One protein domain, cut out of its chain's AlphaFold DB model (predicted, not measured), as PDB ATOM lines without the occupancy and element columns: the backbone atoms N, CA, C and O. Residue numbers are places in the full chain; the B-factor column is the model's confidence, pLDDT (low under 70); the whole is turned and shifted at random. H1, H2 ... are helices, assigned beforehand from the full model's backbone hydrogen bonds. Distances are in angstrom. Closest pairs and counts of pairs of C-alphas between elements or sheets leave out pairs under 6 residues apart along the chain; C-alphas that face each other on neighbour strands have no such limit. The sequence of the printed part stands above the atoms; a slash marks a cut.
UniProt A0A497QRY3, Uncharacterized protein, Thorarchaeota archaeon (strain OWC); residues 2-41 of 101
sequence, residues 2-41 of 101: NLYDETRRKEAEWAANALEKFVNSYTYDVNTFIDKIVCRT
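This is residues 2 to 41 of the 101 residues of an uncharacterized protein of Thorarchaeota archaeon (strain OWC) (UniProt A0A497QRY3). A long helix, H1, and a shorter one, H2, make the two unequal arms of an open V, with the turn of residues 24 to 29 at its point. The V lies nearly in one plane, and the space between its arms is empty. The printed part has 40 residues with two named helices, H1 then H2 along the chain, and no named strand; its class is all helix. It is only just extended, close to loose, with a radius of gyration of the C-alphas of 13.5 A, and flat, spanning 39 by 25 by 6 A.

H1, the longest helix, is residues 3 to 23, from C-alpha 3 at (-30.651, -22.747, -23.849) to C-alpha 23 at (-44.770, -34.198, 0.927), a length of 30.7 A. H2 is residues 30 to 40, 14.6 A long, and ends with C-alpha 40 at (-59.684, -31.887, -12.197).

H1 has the N-to-C direction (-0.43, -0.27, 0.86), with z rising along it. A short link of 6 residues joins it to H2. H2 has the direction (-0.38, 0.08, -0.92), with z falling along it. H1 and H2 are apart, but only just: their closest C-alphas are 8.5 A from each other. In H1 and H2 every O i to N i+4 pair is within hydrogen-bond range.

The two C-alphas farthest apart are those of Asn 2 and Thr 27, at 39.7 A. The C-alphas of the first and last printed residues, Asn 2 and Thr 41, are 30.7 A apart. Residues 2 to 21, 23 to 29 and 34 to 41 stand free. The printed part has no cut and no long link between its helices. The mean pLDDT of the printed part of this model is 90.9, and one printed residue, Leu 3, is under 70.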
ATOM      1  N   ASN A   2     -27.959 -26.553 -25.199       79.25
ATOM      2  CA  ASN A   2     -28.952 -25.644 -25.783       79.25
ATOM      3  C   ASN A   2     -29.686 -24.887 -24.659       79.25
ATOM      4  O   ASN A   2     -30.076 -25.509 -23.674       79.25
ATOM      5  N   LEU A   3     -29.899 -23.574 -24.807       69.19
ATOM      6  CA  LEU A   3     -30.651 -22.747 -23.849       69.19
ATOM      7  C   LEU A   3     -32.029 -23.362 -23.531       69.19
ATOM      8  O   LEU A   3     -32.503 -23.312 -22.401       69.19
ATOM      9  N   TYR A   4     -32.645 -24.004 -24.527       72.31
ATOM     10  CA  TYR A   4     -33.930 -24.684 -24.388       72.31
ATOM     11  C   TYR A   4     -33.879 -25.934 -23.491       72.31
ATOM     12  O   TYR A   4     -34.798 -26.169 -22.706       72.31
ATOM     13  N   ASP A   5     -32.788 -26.702 -23.551       81.12
ATOM     14  CA  ASP A   5     -32.573 -27.846 -22.652       81.12
ATOM     15  C   ASP A   5     -32.319 -27.382 -21.221       81.12
ATOM     16  O   ASP A   5     -32.758 -28.020 -20.264       81.12
ATOM     17  N   GLU A   6     -31.635 -26.249 -21.058       87.50
ATOM     18  CA  GLU A   6     -31.387 -25.683 -19.738       87.50
ATOM     19  C   GLU A   6     -32.688 -25.234 -19.060       87.50
ATOM     20  O   GLU A   6     -32.887 -25.521 -17.879       87.50
ATOM     21  N   THR A   7     -33.595 -24.589 -19.801       91.75
ATOM     22  CA  THR A   7     -34.913 -24.195 -19.281       91.75
ATOM     23  C   THR A   7     -35.735 -25.410 -18.859       91.75
ATOM     24  O   THR A   7     -36.209 -25.455 -17.727       91.75
ATOM     25  N   ARG A   8     -35.839 -26.440 -19.710       90.88
ATOM     26  CA  ARG A   8     -36.591 -27.667 -19.387       90.88
ATOM     27  C   ARG A   8     -36.033 -28.397 -18.168       90.88
ATOM     28  O   ARG A   8     -36.792 -28.903 -17.347       90.88
ATOM     29  N   ARG A   9     -34.705 -28.436 -18.024       91.69
ATOM     30  CA  ARG A   9     -34.058 -29.008 -16.838       91.69
ATOM     31  C   ARG A   9     -34.446 -28.244 -15.573       91.69
ATOM     32  O   ARG A   9     -34.819 -28.872 -14.588       91.69
ATOM     33  N   LYS A  10     -34.412 -26.908 -15.613       94.81
ATOM     34  CA  LYS A  10     -34.822 -26.064 -14.478       94.81
ATOM     35  C   LYS A  10     -36.293 -26.265 -14.117       94.81
ATOM     36  O   LYS A  10     -36.621 -26.307 -12.937       94.81
ATOM     37  N   GLU A  11     -37.170 -26.425 -15.107       94.69
ATOM     38  CA  GLU A  11     -38.588 -26.734 -14.876       94.69
ATOM     39  C   GLU A  11     -38.777 -28.101 -14.204       94.69
ATOM     40  O   GLU A  11     -39.549 -28.212 -13.251       94.69
ATOM     41  N   ALA A  12     -38.038 -29.126 -14.641       94.12
ATOM     42  CA  ALA A  12     -38.078 -30.454 -14.030       94.12
ATOM     43  C   ALA A  12     -37.565 -30.440 -12.578       94.12
ATOM     44  O   ALA A  12     -38.217 -30.987 -11.688       94.12
ATOM     45  N   GLU A  13     -36.435 -29.771 -12.325       96.00
ATOM     46  CA  GLU A  13     -35.879 -29.584 -10.977       96.00
ATOM     47  C   GLU A  13     -36.860 -28.818 -10.079       96.00
ATOM     48  O   GLU A  13     -37.099 -29.203  -8.935       96.00
ATOM     49  N   TRP A  14     -37.480 -27.754 -10.596       97.12
ATOM     50  CA  TRP A  14     -38.487 -26.995  -9.862       97.12
ATOM     51  C   TRP A  14     -39.697 -27.857  -9.485       97.12
ATOM     52  O   TRP A  14     -40.125 -27.819  -8.331       97.12
ATOM     53  N   ALA A  15     -40.219 -28.659 -10.417       95.62
ATOM     54  CA  ALA A  15     -41.363 -29.531 -10.166       95.62
ATOM     55  C   ALA A  15     -41.050 -30.605  -9.112       95.62
ATOM     56  O   ALA A  15     -41.852 -30.824  -8.204       95.62
ATOM     57  N   ALA A  16     -39.867 -31.226  -9.189       96.19
ATOM     58  CA  ALA A  16     -39.409 -32.197  -8.195       96.19
ATOM     59  C   ALA A  16     -39.302 -31.563  -6.798       96.19
ATOM     60  O   ALA A  16     -39.874 -32.079  -5.839       96.19
ATOM     61  N   ASN A  17     -38.674 -30.388  -6.703       96.12
ATOM     62  CA  ASN A  17     -38.543 -29.648  -5.447       96.12
ATOM     63  C   ASN A  17     -39.906 -29.200  -4.887       96.12
ATOM     64  O   ASN A  17     -40.089 -29.126  -3.672       96.12
ATOM     65  N   ALA A  18     -40.866 -28.859  -5.750       95.62
ATOM     66  CA  ALA A  18     -42.217 -28.499  -5.327       95.62
ATOM     67  C   ALA A  18     -42.957 -29.705  -4.727       95.62
ATOM     68  O   ALA A  18     -43.601 -29.562  -3.686       95.62
ATOM     69  N   LEU A  19     -42.824 -30.887  -5.339       94.81
ATOM     70  CA  LEU A  19     -43.392 -32.125  -4.809       94.81
ATOM     71  C   LEU A  19     -42.735 -32.521  -3.482       94.81
ATOM     72  O   LEU A  19     -43.446 -32.829  -2.532       94.81
ATOM     73  N   GLU A  20     -41.405 -32.446  -3.389       94.56
ATOM     74  CA  GLU A  20     -40.661 -32.703  -2.149       94.56
ATOM     75  C   GLU A  20     -41.145 -31.794  -1.012       94.56
ATOM     76  O   GLU A  20     -41.486 -32.269   0.069       94.56
ATOM     77  N   LYS A  21     -41.256 -30.484  -1.265       93.88
ATOM     78  CA  LYS A  21     -41.767 -29.521  -0.278       93.88
ATOM     79  C   LYS A  21     -43.197 -29.823   0.151       93.88
ATOM     80  O   LYS A  21     -43.519 -29.644   1.322       93.88
ATOM     81  N   PHE A  22     -44.044 -30.252  -0.783       94.19
ATOM     82  CA  PHE A  22     -45.413 -30.651  -0.480       94.19
ATOM     83  C   PHE A  22     -45.426 -31.854   0.471       94.19
ATOM     84  O   PHE A  22     -45.986 -31.739   1.561       94.19
ATOM     85  N   VAL A  23     -44.750 -32.957   0.123       92.31
ATOM     86  CA  VAL A  23     -44.770 -34.198   0.927       92.31
ATOM     87  C   VAL A  23     -43.997 -34.090   2.242       92.31
ATOM     88  O   VAL A  23     -44.320 -34.787   3.197       92.31
ATOM     89  N   ASN A  24     -43.003 -33.204   2.324       90.94
ATOM     90  CA  ASN A  24     -42.242 -32.962   3.551       90.94
ATOM     91  C   ASN A  24     -42.995 -32.072   4.560       90.94
ATOM     92  O   ASN A  24     -42.516 -31.843   5.671       90.94
ATOM     93  N   SER A  25     -44.166 -31.533   4.203       87.12
ATOM     94  CA  SER A  25     -44.992 -30.831   5.184       87.12
ATOM     95  C   SER A  25     -45.665 -31.845   6.116       87.12
ATOM     96  O   SER A  25     -46.269 -32.809   5.661       87.12
ATOM     97  N   TYR A  26     -45.585 -31.635   7.433       72.31
ATOM     98  CA  TYR A  26     -46.111 -32.564   8.450       72.31
ATOM     99  C   TYR A  26     -47.615 -32.896   8.317       72.31
ATOM    100  O   TYR A  26     -48.100 -33.802   8.991       72.31
ATOM    101  N   THR A  27     -48.362 -32.168   7.481       86.44
ATOM    102  CA  THR A  27     -49.822 -32.269   7.333       86.44
ATOM    103  C   THR A  27     -50.278 -32.121   5.875       86.44
ATOM    104  O   THR A  27     -51.293 -31.471   5.619       86.44
ATOM    105  N   TYR A  28     -49.526 -32.631   4.897       88.94
ATOM    106  CA  TYR A  28     -49.924 -32.468   3.495       88.94
ATOM    107  C   TYR A  28     -51.270 -33.140   3.192       88.94
ATOM    108  O   TYR A  28     -51.535 -34.274   3.590       88.94
ATOM    109  N   ASP A  29     -52.135 -32.431   2.467       92.38
ATOM    110  CA  ASP A  29     -53.456 -32.929   2.087       92.38
ATOM    111  C   ASP A  29     -53.357 -33.813   0.837       92.38
ATOM    112  O   ASP A  29     -53.490 -33.361  -0.307       92.38
ATOM    113  N   VAL A  30     -53.083 -35.095   1.075       93.12
ATOM    114  CA  VAL A  30     -52.967 -36.113   0.025       93.12
ATOM    115  C   VAL A  30     -54.253 -36.261  -0.793       93.12
ATOM    116  O   VAL A  30     -54.179 -36.456  -2.006       93.12
ATOM    117  N   ASN A  31     -55.425 -36.115  -0.170       94.62
ATOM    118  CA  ASN A  31     -56.707 -36.310  -0.844       94.62
ATOM    119  C   ASN A  31     -56.968 -35.182  -1.838       94.62
ATOM    120  O   ASN A  31     -57.272 -35.451  -2.997       94.62
ATOM    121  N   THR A  32     -56.742 -33.927  -1.436       94.94
ATOM    122  CA  THR A  32     -56.862 -32.787  -2.355       94.94
ATOM    123  C   THR A  32     -55.869 -32.888  -3.517       94.94
ATOM    124  O   THR A  32     -56.220 -32.569  -4.658       94.94
ATOM    125  N   PHE A  33     -54.641 -33.360  -3.270       94.31
ATOM    126  CA  PHE A  33     -53.655 -33.590  -4.332       94.31
ATOM    127  C   PHE A  33     -54.133 -34.646  -5.338       94.31
ATOM    128  O   PHE A  33     -54.122 -34.398  -6.548       94.31
ATOM    129  N   ILE A  34     -54.611 -35.793  -4.847       95.06
ATOM    130  CA  ILE A  34     -55.147 -36.872  -5.684       95.06
ATOM    131  C   ILE A  34     -56.376 -36.390  -6.460       95.06
ATOM    132  O   ILE A  34     -56.409 -36.535  -7.681       95.06
ATOM    133  N   ASP A  35     -57.344 -35.744  -5.806       96.44
ATOM    134  CA  ASP A  35     -58.560 -35.234  -6.449       96.44
ATOM    135  C   ASP A  35     -58.246 -34.213  -7.543       96.44
ATOM    136  O   ASP A  35     -58.863 -34.207  -8.617       96.44
ATOM    137  N   LYS A  36     -57.246 -33.353  -7.319       95.94
ATOM    138  CA  LYS A  36     -56.802 -32.400  -8.337       95.94
ATOM    139  C   LYS A  36     -56.276 -33.116  -9.585       95.94
ATOM    140  O   LYS A  36     -56.581 -32.685 -10.703       95.94
ATOM    141  N   ILE A  37     -55.521 -34.197  -9.419       94.12
ATOM    142  CA  ILE A  37     -54.977 -34.977 -10.537       94.12
ATOM    143  C   ILE A  37     -56.086 -35.800 -11.202       94.12
ATOM    144  O   ILE A  37     -56.317 -35.666 -12.400       94.12
ATOM    145  N   VAL A  38     -56.826 -36.602 -10.443       93.06
ATOM    146  CA  VAL A  38     -57.766 -37.600 -10.979       93.06
ATOM    147  C   VAL A  38     -59.054 -36.967 -11.513       93.06
ATOM    148  O   VAL A  38     -59.557 -37.371 -12.569       93.06
ATOM    149  N   CYS A  39     -59.579 -35.949 -10.826       92.56
ATOM    150  CA  CYS A  39     -60.904 -35.390 -11.110       92.56
ATOM    151  C   CYS A  39     -60.856 -34.044 -11.843       92.56
ATOM    152  O   CYS A  39     -61.838 -33.658 -12.477       92.56
ATOM    153  N   ARG A  40     -59.748 -33.294 -11.746       88.38
ATOM    154  CA  ARG A  40     -59.684 -31.887 -12.197       88.38
ATOM    155  C   ARG A  40     -58.580 -31.584 -13.212       88.38
ATOM    156  O   ARG A  40     -58.479 -30.439 -13.650       88.38
ATOM    157  N   THR A  41     -57.771 -32.570 -13.589       92.06
ATOM    158  CA  THR A  41     -56.756 -32.452 -14.648       92.06
ATOM    159  C   THR A  41     -57.260 -33.109 -15.934       92.06
ATOM    160  O   THR A  41     -57.973 -34.107 -15.872       92.06
TER     161      THR A  41